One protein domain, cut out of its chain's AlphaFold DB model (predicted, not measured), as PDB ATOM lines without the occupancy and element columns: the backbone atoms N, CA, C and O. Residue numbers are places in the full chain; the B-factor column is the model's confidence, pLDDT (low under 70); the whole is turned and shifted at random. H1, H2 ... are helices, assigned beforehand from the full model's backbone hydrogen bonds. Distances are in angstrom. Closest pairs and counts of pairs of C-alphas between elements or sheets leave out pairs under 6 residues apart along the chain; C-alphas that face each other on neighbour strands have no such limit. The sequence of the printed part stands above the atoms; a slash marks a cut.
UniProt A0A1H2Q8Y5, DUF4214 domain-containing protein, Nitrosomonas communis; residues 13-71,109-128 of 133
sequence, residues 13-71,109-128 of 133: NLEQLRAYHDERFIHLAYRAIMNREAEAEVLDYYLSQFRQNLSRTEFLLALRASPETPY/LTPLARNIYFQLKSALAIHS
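Overview. This is residues 13 to 71 and 109 to 128 of the 133 residues of the protein "DUF4214 domain-containing protein" of Nitrosomonas communis (UniProt A0A1H2Q8Y5). Helix H1 is a long spine, with H2 crossing it and H3 packed beside residues 29 to 33; H4, beyond a cut, opens from H1 as a V, and residues 118 to 128, of which 118 to 127 belong to H4, stick out. The printed part has 79 residues with four named helices, H1 to H4 in chain order, and no named strand: all helix. It is only just loose, close to compact, with a radius of gyration of the C-alphas of 14.0 A, and flat, spanning 39 by 38 by 18 A.

Along the chain. H1, residues 14 to 34, is 29.5 A long from C-alpha 14 at (139.800, -2.983, 46.185). H2 is residues 40 to 51, 16.7 A, and H3 residues 56 to 65, 14.3 A. H4, residues 111 to 127, 24.7 A, ends at (160.313, -10.255, 35.042).

Arrangement. H1 touches H2, closest C-alphas Glu 23 and Leu 47, 6.8 A, at a steep tilt of 55 degrees. H1 touches H3, closest C-alphas Ala 29 and Leu 60, 7.2 A, at a shallow tilt of 29 degrees. H4 is close to H1 but not clearly touching, closest C-alphas Ala 32 and Ala 113, 7.8 A. In H1, H2, H3 and H4 every O i to N i+4 pair is within hydrogen-bond range.

Size, cuts and confidence. Residues 72 to 108 are not printed; C-alphas 71 and 109 are 14.5 A apart. Residues 65 to 71, 109 to 116 and 118 to 128 have pLDDT under 70.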
ATOM      1  N   ASN A  13     135.546  -0.852  44.699       79.81
ATOM      2  CA  ASN A  13     136.661  -0.813  45.647       79.81
ATOM      3  C   ASN A  13     137.609  -2.025  45.511       79.81
ATOM      4  O   ASN A  13     137.312  -3.015  44.837       79.81
ATOM      5  N   LEU A  14     138.767  -1.938  46.177       78.69
ATOM      6  CA  LEU A  14     139.800  -2.983  46.185       78.69
ATOM      7  C   LEU A  14     139.312  -4.308  46.786       78.69
ATOM      8  O   LEU A  14     139.773  -5.368  46.370       78.69
ATOM      9  N   GLU A  15     138.382  -4.270  47.740       74.44
ATOM     10  CA  GLU A  15     137.829  -5.480  48.355       74.44
ATOM     11  C   GLU A  15     136.941  -6.254  47.380       74.44
ATOM     12  O   GLU A  15     137.038  -7.476  47.313       74.44
ATOM     13  N   GLN A  16     136.139  -5.557  46.571       71.50
ATOM     14  CA  GLN A  16     135.336  -6.153  45.505       71.50
ATOM     15  C   GLN A  16     136.213  -6.752  44.410       71.50
ATOM     16  O   GLN A  16     135.946  -7.865  43.965       71.50
ATOM     17  N   LEU A  17     137.286  -6.059  44.017       76.94
ATOM     18  CA  LEU A  17     138.255  -6.603  43.065       76.94
ATOM     19  C   LEU A  17     138.907  -7.878  43.618       76.94
ATOM     20  O   LEU A  17     139.008  -8.887  42.919       76.94
ATOM     21  N   ARG A  18     139.324  -7.863  44.889       75.31
ATOM     22  CA  ARG A  18     139.959  -9.023  45.527       75.31
ATOM     23  C   ARG A  18     138.992 -10.199  45.658       75.31
ATOM     24  O   ARG A  18     139.341 -11.302  45.253       75.31
ATOM     25  N   ALA A  19     137.773  -9.947  46.134       76.00
ATOM     26  CA  ALA A  19     136.728 -10.958  46.266       76.00
ATOM     27  C   ALA A  19     136.380 -11.596  44.915       76.00
ATOM     28  O   ALA A  19     136.276 -12.814  44.828       76.00
ATOM     29  N   TYR A  20     136.296 -10.793  43.852       77.81
ATOM     30  CA  TYR A  20     136.067 -11.288  42.499       77.81
ATOM     31  C   TYR A  20     137.171 -12.240  42.020       77.81
ATOM     32  O   TYR A  20     136.902 -13.285  41.423       77.81
ATOM     33  N   HIS A  21     138.433 -11.891  42.283       80.25
ATOM     34  CA  HIS A  21     139.557 -12.758  41.947       80.25
ATOM     35  C   HIS A  21     139.565 -14.048  42.768       80.25
ATOM     36  O   HIS A  21     139.886 -15.102  42.217       80.25
ATOM     37  N   ASP A  22     139.203 -13.982  44.047       84.00
ATOM     38  CA  ASP A  22     139.136 -15.153  44.921       84.00
ATOM     39  C   ASP A  22     137.976 -16.084  44.514       84.00
ATOM     40  O   ASP A  22     138.171 -17.293  44.407       84.00
ATOM     41  N   GLU A  23     136.815 -15.538  44.149       85.06
ATOM     42  CA  GLU A  23     135.669 -16.282  43.605       85.06
ATOM     43  C   GLU A  23     136.024 -16.993  42.293       85.06
ATOM     44  O   GLU A  23     135.893 -18.215  42.171       85.06
ATOM     45  N   ARG A  24     136.567 -16.248  41.320       83.12
ATOM     46  CA  ARG A  24     137.077 -16.803  40.053       83.12
ATOM     47  C   ARG A  24     138.090 -17.921  40.301       83.12
ATOM     48  O   ARG A  24     138.078 -18.932  39.597       83.12
ATOM     49  N   PHE A  25     138.976 -17.733  41.277       84.81
ATOM     50  CA  PHE A  25     139.991 -18.712  41.640       84.81
ATOM     51  C   PHE A  25     139.372 -19.995  42.210       84.81
ATOM     52  O   PHE A  25     139.757 -21.084  41.781       84.81
ATOM     53  N   ILE A  26     138.381 -19.886  43.101       84.69
ATOM     54  CA  ILE A  26     137.653 -21.038  43.656       84.69
ATOM     55  C   ILE A  26     136.959 -21.815  42.534       84.69
ATOM     56  O   ILE A  26     137.158 -23.026  42.423       84.69
ATOM     57  N   HIS A  27     136.231 -21.139  41.639       83.12
ATOM     58  CA  HIS A  27     135.577 -21.796  40.501       83.12
ATOM     59  C   HIS A  27     136.568 -22.544  39.603       83.12
ATOM     60  O   HIS A  27     136.323 -23.688  39.215       83.12
ATOM     61  N   LEU A  28     137.710 -21.924  39.291       80.56
ATOM     62  CA  LEU A  28     138.752 -22.558  38.485       80.56
ATOM     63  C   LEU A  28     139.364 -23.772  39.185       80.56
ATOM     64  O   LEU A  28     139.597 -24.785  38.533       80.56
ATOM     65  N   ALA A  29     139.602 -23.697  40.493       81.88
ATOM     66  CA  ALA A  29     140.149 -24.810  41.260       81.88
ATOM     67  C   ALA A  29     139.179 -25.994  41.333       81.88
ATOM     68  O   ALA A  29     139.589 -27.132  41.104       81.88
ATOM     69  N   TYR A  30     137.891 -25.733  41.571       82.81
ATOM     70  CA  TYR A  30     136.846 -26.759  41.548       82.81
ATOM     71  C   TYR A  30     136.744 -27.427  40.179       82.81
ATOM     72  O   TYR A  30     136.768 -28.655  40.080       82.81
ATOM     73  N   ARG A  31     136.755 -26.631  39.109       79.25
ATOM     74  CA  ARG A  31     136.739 -27.163  37.747       79.25
ATOM     75  C   ARG A  31     138.005 -27.959  37.422       79.25
ATOM     76  O   ARG A  31     137.920 -28.990  36.769       79.25
ATOM     77  N   ALA A  32     139.174 -27.509  37.876       78.06
ATOM     78  CA  ALA A  32     140.448 -28.158  37.578       78.06
ATOM     79  C   ALA A  32     140.682 -29.451  38.379       78.06
ATOM     80  O   ALA A  32     141.279 -30.383  37.844       78.06
ATOM     81  N   ILE A  33     140.248 -29.498  39.643       76.94
ATOM     82  CA  ILE A  33     140.521 -30.615  40.563       76.94
ATOM     83  C   ILE A  33     139.337 -31.581  40.648       76.94
ATOM     84  O   ILE A  33     139.541 -32.791  40.650       76.94
ATOM     85  N   MET A  34     138.105 -31.068  40.694       74.19
ATOM     86  CA  MET A  34     136.895 -31.882  40.862       74.19
ATOM     87  C   MET A  34     136.075 -32.048  39.576       74.19
ATOM     88  O   MET A  34     135.100 -32.795  39.584       74.19
ATOM     89  N   ASN A  35     136.443 -31.370  38.480       75.94
ATOM     90  CA  ASN A  35     135.702 -31.361  37.211       75.94
ATOM     91  C   ASN A  35     134.206 -31.005  37.363       75.94
ATOM     92  O   ASN A  35     133.368 -31.431  36.571       75.94
ATOM     93  N   ARG A  36     133.879 -30.220  38.394       75.56
ATOM     94  CA  ARG A  36     132.544 -29.674  38.671       75.56
ATOM     95  C   ARG A  36     132.652 -28.201  39.032       75.56
ATOM     96  O   ARG A  36     133.735 -27.727  39.375       75.56
ATOM     97  N   GLU A  37     131.540 -27.484  38.961       77.69
ATOM     98  CA  GLU A  37     131.475 -26.116  39.476       77.69
ATOM     99  C   GLU A  37     131.346 -26.116  41.002       77.69
ATOM    100  O   GLU A  37     130.824 -27.062  41.595       77.69
ATOM    101  N   ALA A  38     131.879 -25.071  41.637       76.31
ATOM    102  CA  ALA A  38     131.675 -24.843  43.058       76.31
ATOM    103  C   ALA A  38     130.207 -24.475  43.302       76.31
ATOM    104  O   ALA A  38     129.669 -23.590  42.635       76.31
ATOM    105  N   GLU A  39     129.574 -25.149  44.254       78.50
ATOM    106  CA  GLU A  39     128.224 -24.815  44.704       78.50
ATOM    107  C   GLU A  39     128.240 -23.505  45.504       78.50
ATOM    108  O   GLU A  39     129.240 -23.174  46.146       78.50
ATOM    109  N   ALA A  40     127.133 -22.758  45.481       74.44
ATOM    110  CA  ALA A  40     127.058 -21.422  46.079       74.44
ATOM    111  C   ALA A  40     127.374 -21.412  47.589       74.44
ATOM    112  O   ALA A  40     128.079 -20.521  48.057       74.44
ATOM    113  N   GLU A  41     126.926 -22.423  48.342       73.00
ATOM    114  CA  GLU A  41     127.240 -22.554  49.777       73.00
ATOM    115  C   GLU A  41     128.737 -22.757  50.032       73.00
ATOM    116  O   GLU A  41     129.322 -22.183  50.950       73.00
ATOM    117  N   VAL A  42     129.379 -23.557  49.184       77.94
ATOM    118  CA  VAL A  42     130.804 -23.875  49.290       77.94
ATOM    119  C   VAL A  42     131.653 -22.665  48.907       77.94
ATOM    120  O   VAL A  42     132.685 -22.396  49.527       77.94
ATOM    121  N   LEU A  43     131.202 -21.911  47.906       80.25
ATOM    122  CA  LEU A  43     131.820 -20.663  47.489       80.25
ATOM    123  C   LEU A  43     131.833 -19.641  48.630       80.25
ATOM    124  O   LEU A  43     132.897 -19.113  48.949       80.25
ATOM    125  N   ASP A  44     130.684 -19.402  49.267       78.00
ATOM    126  CA  ASP A  44     130.562 -18.433  50.362       78.00
ATOM    127  C   ASP A  44     131.439 -18.828  51.560       78.00
ATOM    128  O   ASP A  44     132.201 -18.009  52.087       78.00
ATOM    129  N   TYR A  45     131.453 -20.126  51.895       82.12
ATOM    130  CA  TYR A  45     132.348 -20.670  52.912       82.12
ATOM    131  C   TYR A  45     133.814 -20.346  52.604       82.12
ATOM    132  O   TYR A  45     134.489 -19.727  53.428       82.12
ATOM    133  N   TYR A  46     134.321 -20.695  51.420       80.12
ATOM    134  CA  TYR A  46     135.729 -20.451  51.103       80.12
ATOM    135  C   TYR A  46     136.058 -18.970  50.934       80.12
ATOM    136  O   TYR A  46     137.124 -18.547  51.377       80.12
ATOM    137  N   LEU A  47     135.152 -18.155  50.392       82.62
ATOM    138  CA  LEU A  47     135.321 -16.700  50.344       82.62
ATOM    139  C   LEU A  47     135.466 -16.104  51.751       82.62
ATOM    140  O   LEU A  47     136.332 -15.253  51.973       82.62
ATOM    141  N   SER A  48     134.687 -16.589  52.723       79.62
ATOM    142  CA  SER A  48     134.825 -16.186  54.127       79.62
ATOM    143  C   SER A  48     136.169 -16.622  54.738       79.62
ATOM    144  O   SER A  48     136.747 -15.884  55.538       79.62
ATOM    145  N   GLN A  49     136.713 -17.769  54.319       80.00
ATOM    146  CA  GLN A  49     138.021 -18.268  54.759       80.00
ATOM    147  C   GLN A  49     139.183 -17.492  54.119       80.00
ATOM    148  O   GLN A  49     140.157 -17.164  54.796       80.00
ATOM    149  N   PHE A  50     139.071 -17.097  52.847       80.19
ATOM    150  CA  PHE A  50     140.046 -16.216  52.191       80.19
ATOM    151  C   PHE A  50     140.131 -14.846  52.876       80.19
ATOM    152  O   PHE A  50     141.218 -14.277  52.999       80.19
ATOM    153  N   ARG A  51     139.011 -14.333  53.408       78.19
ATOM    154  CA  ARG A  51     139.014 -13.119  54.248       78.19
ATOM    155  C   ARG A  51     139.741 -13.317  55.581       78.19
ATOM    156  O   ARG A  51     140.298 -12.357  56.102       78.19
ATOM    157  N   GLN A  52     139.787 -14.545  56.093       77.50
ATOM    158  CA  GLN A  52     140.481 -14.921  57.329       77.50
ATOM    159  C   GLN A  52     141.962 -15.299  57.118       77.50
ATOM    160  O   GLN A  52     142.600 -15.783  58.047       77.50
ATOM    161  N   ASN A  53     142.541 -15.001  55.945       78.75
ATOM    162  CA  ASN A  53     143.919 -15.323  55.532       78.75
ATOM    163  C   ASN A  53     144.183 -16.795  55.170       78.75
ATOM    164  O   ASN A  53     145.336 -17.224  55.205       78.75
ATOM    165  N   LEU A  54     143.168 -17.555  54.742       78.44
ATOM    166  CA  LEU A  54     143.418 -18.842  54.087       78.44
ATOM    167  C   LEU A  54     144.264 -18.626  52.825       78.44
ATOM    168  O   LEU A  54     143.890 -17.862  51.929       78.44
ATOM    169  N   SER A  55     145.405 -19.305  52.726       80.00
ATOM    170  CA  SER A  55     146.227 -19.210  51.525       80.00
ATOM    171  C   SER A  55     145.635 -20.035  50.382       80.00
ATOM    172  O   SER A  55     145.034 -21.096  50.567       80.00
ATOM    173  N   ARG A  56     145.872 -19.584  49.146       80.81
ATOM    174  CA  ARG A  56     145.481 -20.322  47.932       80.81
ATOM    175  C   ARG A  56     146.056 -21.740  47.912       80.81
ATOM    176  O   ARG A  56     145.410 -22.656  47.420       80.81
ATOM    177  N   THR A  57     147.251 -21.924  48.467       75.25
ATOM    178  CA  THR A  57     147.910 -23.229  48.565       75.25
ATOM    179  C   THR A  57     147.202 -24.148  49.558       75.25
ATOM    180  O   THR A  57     146.932 -25.298  49.219       75.25
ATOM    181  N   GLU A  58     146.860 -23.655  50.752       76.31
ATOM    182  CA  GLU A  58     146.106 -24.424  51.755       76.31
ATOM    183  C   GLU A  58     144.726 -24.812  51.237       76.31
ATOM    184  O   GLU A  58     144.313 -25.957  51.397       76.31
ATOM    185  N   PHE A  59     144.054 -23.897  50.537       82.75
ATOM    186  CA  PHE A  59     142.794 -24.186  49.866       82.75
ATOM    187  C   PHE A  59     142.924 -25.335  48.852       82.75
ATOM    188  O   PHE A  59     142.142 -26.282  48.895       82.75
ATOM    189  N   LEU A  60     143.931 -25.304  47.970       79.75
ATOM    190  CA  LEU A  60     144.152 -26.377  46.989       79.75
ATOM    191  C   LEU A  60     144.488 -27.720  47.658       79.75
ATOM    192  O   LEU A  60     144.054 -28.771  47.183       79.75
ATOM    193  N   LEU A  61     145.239 -27.697  48.764       76.94
ATOM    194  CA  LEU A  61     145.539 -28.892  49.558       76.94
ATOM    195  C   LEU A  61     144.281 -29.457  50.224       76.94
ATOM    196  O   LEU A  61     144.049 -30.662  50.145       76.94
ATOM    197  N   ALA A  62     143.448 -28.598  50.816       74.38
ATOM    198  CA  ALA A  62     142.175 -28.983  51.420       74.38
ATOM    199  C   ALA A  62     141.207 -29.563  50.378       74.38
ATOM    200  O   ALA A  62     140.582 -30.595  50.619       74.38
ATOM    201  N   LEU A  63     141.145 -28.959  49.187       78.19
ATOM    202  CA  LEU A  63     140.307 -29.440  48.089       78.19
ATOM    203  C   LEU A  63     140.749 -30.826  47.596       78.19
ATOM    204  O   LEU A  63     139.908 -31.679  47.324       78.19
ATOM    205  N   ARG A  64     142.064 -31.079  47.536       71.50
ATOM    206  CA  ARG A  64     142.629 -32.397  47.199       71.50
ATOM    207  C   ARG A  64     142.400 -33.441  48.297       71.50
ATOM    208  O   ARG A  64     142.279 -34.622  47.984       71.50
ATOM    209  N   ALA A  65     142.393 -33.027  49.562       66.12
ATOM    210  CA  ALA A  65     142.201 -33.910  50.711       66.12
ATOM    211  C   ALA A  65     140.725 -34.261  50.974       66.12
ATOM    212  O   ALA A  65     140.457 -35.200  51.723       66.12
ATOM    213  N   SER A  66     139.776 -33.531  50.376       61.50
ATOM    214  CA  SER A  66     138.346 -33.757  50.587       61.50
ATOM    215  C   SER A  66     137.898 -35.135  50.053       61.50
ATOM    216  O   SER A  66     138.077 -35.424  48.862       61.50
ATOM    217  N   PRO A  67     137.299 -35.995  50.904       51.72
ATOM    218  CA  PRO A  67     136.870 -37.350  50.543       51.72
ATOM    219  C   PRO A  67     135.656 -37.390  49.594       51.72
ATOM    220  O   PRO A  67     135.353 -38.445  49.045       51.72
ATOM    221  N   GLU A  68     135.015 -36.248  49.330       47.34
ATOM    222  CA  GLU A  68     133.893 -36.059  48.390       47.34
ATOM    223  C   GLU A  68     134.365 -35.917  46.922       47.34
ATOM    224  O   GLU A  68     133.750 -35.239  46.096       47.34
ATOM    225  N   THR A  69     135.503 -36.523  46.575       46.66
ATOM    226  CA  THR A  69     135.983 -36.652  45.195       46.66
ATOM    227  C   THR A  69     135.528 -38.007  44.637       46.66
ATOM    228  O   THR A  69     136.205 -39.014  44.847       46.66
ATOM    229  N   PRO A  70     134.410 -38.097  43.884       43.59
ATOM    230  CA  PRO A  70     134.044 -39.354  43.223       43.59
ATOM    231  C   PRO A  70     135.088 -39.777  42.176       43.59
ATOM    232  O   PRO A  70     135.196 -40.954  41.844       43.59
ATOM    233  N   TYR A  71     135.935 -38.849  41.718       46.09
ATOM    234  CA  TYR A  71     137.141 -39.175  40.971       46.09
ATOM    235  C   TYR A  71     138.322 -39.367  41.919       46.09
ATOM    236  O   TYR A  71     139.253 -38.563  41.983       46.09
ATOM    237  N   LEU A 109     150.020 -33.876  36.212       53.44
ATOM    238  CA  LEU A 109     149.124 -32.757  35.940       53.44
ATOM    239  C   LEU A 109     148.448 -32.892  34.574       53.44
ATOM    240  O   LEU A 109     149.053 -33.369  33.606       53.44
ATOM    241  N   THR A 110     147.207 -32.408  34.494       59.16
ATOM    242  CA  THR A 110     146.444 -32.324  33.244       59.16
ATOM    243  C   THR A 110     147.172 -31.441  32.221       59.16
ATOM    244  O   THR A 110     147.915 -30.534  32.610       59.16
ATOM    245  N   PRO A 111     146.967 -31.644  30.905       57.00
ATOM    246  CA  PRO A 111     147.570 -30.792  29.876       57.00
ATOM    247  C   PRO A 111     147.281 -29.299  30.089       57.00
ATOM    248  O   PRO A 111     148.161 -28.464  29.883       57.00
ATOM    249  N   LEU A 112     146.086 -28.970  30.592       55.91
ATOM    250  CA  LEU A 112     145.701 -27.606  30.950       55.91
ATOM    251  C   LEU A 112     146.513 -27.071  32.139       55.91
ATOM    252  O   LEU A 112     147.044 -25.967  32.065       55.91
ATOM    253  N   ALA A 113     146.677 -27.861  33.202       56.47
ATOM    254  CA  ALA A 113     147.483 -27.474  34.359       56.47
ATOM    255  C   ALA A 113     148.974 -27.323  34.009       56.47
ATOM    256  O   ALA A 113     149.638 -26.419  34.515       56.47
ATOM    257  N   ARG A 114     149.497 -28.148  33.092       66.69
ATOM    258  CA  ARG A 114     150.855 -27.975  32.553       66.69
ATOM    259  C   ARG A 114     150.974 -26.685  31.752       66.69
ATOM    260  O   ARG A 114     151.945 -25.962  31.939       66.69
ATOM    261  N   ASN A 115     149.996 -26.379  30.901       62.56
ATOM    262  CA  ASN A 115     149.992 -25.147  30.116       62.56
ATOM    263  C   ASN A 115     149.962 -23.911  31.030       62.56
ATOM    264  O   ASN A 115     150.817 -23.041  30.904       62.56
ATOM    265  N   ILE A 116     149.090 -23.901  32.043       65.06
ATOM    266  CA  ILE A 116     149.041 -22.830  33.052       65.06
ATOM    267  C   ILE A 116     150.378 -22.719  33.802       65.06
ATOM    268  O   ILE A 116     150.902 -21.619  33.961       65.06
ATOM    269  N   TYR A 117     150.981 -23.840  34.217       71.88
ATOM    270  CA  TYR A 117     152.303 -23.831  34.854       71.88
ATOM    271  C   TYR A 117     153.380 -23.223  33.946       71.88
ATOM    272  O   TYR A 117     154.167 -22.393  34.401       71.88
ATOM    273  N   PHE A 118     153.418 -23.599  32.667       68.94
ATOM    274  CA  PHE A 118     154.380 -23.050  31.715       68.94
ATOM    275  C   PHE A 118     154.132 -21.569  31.426       68.94
ATOM    276  O   PHE A 118     155.093 -20.804  31.382       68.94
ATOM    277  N   GLN A 119     152.872 -21.140  31.325       64.50
ATOM    278  CA  GLN A 119     152.509 -19.730  31.190       64.50
ATOM    279  C   GLN A 119     152.984 -18.918  32.399       64.50
ATOM    280  O   GLN A 119     153.685 -17.923  32.226       64.50
ATOM    281  N   LEU A 120     152.723 -19.386  33.621       65.00
ATOM    282  CA  LEU A 120     153.179 -18.725  34.847       65.00
ATOM    283  C   LEU A 120     154.709 -18.706  34.962       65.00
ATOM    284  O   LEU A 120     155.294 -17.681  35.307       65.00
ATOM    285  N   LYS A 121     155.380 -19.812  34.624       66.44
ATOM    286  CA  LYS A 121     156.846 -19.899  34.639       66.44
ATOM    287  C   LYS A 121     157.485 -18.969  33.605       66.44
ATOM    288  O   LYS A 121     158.491 -18.333  33.906       66.44
ATOM    289  N   SER A 122     156.899 -18.866  32.412       57.00
ATOM    290  CA  SER A 122     157.366 -17.942  31.373       57.00
ATOM    291  C   SER A 122     157.159 -16.477  31.775       57.00
ATOM    292  O   SER A 122     158.080 -15.679  31.633       57.00
ATOM    293  N   ALA A 123     156.022 -16.137  32.393       52.88
ATOM    294  CA  ALA A 123     155.759 -14.799  32.919       52.88
ATOM    295  C   ALA A 123     156.743 -14.402  34.036       52.88
ATOM    296  O   ALA A 123     157.224 -13.270  34.069       52.88
ATOM    297  N   LEU A 124     157.108 -15.348  34.909       53.62
ATOM    298  CA  LEU A 124     158.122 -15.137  35.948       53.62
ATOM    299  C   LEU A 124     159.538 -14.959  35.372       53.62
ATOM    300  O   LEU A 124     160.316 -14.181  35.916       53.62
ATOM    301  N   ALA A 125     159.865 -15.628  34.262       55.59
ATOM    302  CA  ALA A 125     161.164 -15.501  33.594       55.59
ATOM    303  C   ALA A 125     161.334 -14.168  32.833       55.59
ATOM    304  O   ALA A 125     162.451 -13.673  32.676       55.59
ATOM    305  N   ILE A 126     160.235 -13.550  32.390       51.88
ATOM    306  CA  ILE A 126     160.270 -12.235  31.727       51.88
ATOM    307  C   ILE A 126     160.569 -11.123  32.748       51.88
ATOM    308  O   ILE A 126     161.323 -10.198  32.452       51.88
ATOM    309  N   HIS A 127     160.076 -11.246  33.984       46.19
ATOM    310  CA  HIS A 127     160.313 -10.255  35.042       46.19
ATOM    311  C   HIS A 127     161.730 -10.285  35.642       46.19
ATOM    312  O   HIS A 127     162.173  -9.281  36.200       46.19
ATOM    313  N   SER A 128     162.469 -11.390  35.509       45.75
ATOM    314  CA  SER A 128     163.869 -11.485  35.947       45.75
ATOM    315  C   SER A 128     164.889 -11.024  34.896       45.75
ATOM    316  O   SER A 128     166.065 -10.899  35.226       45.75
TER     317      SER A 128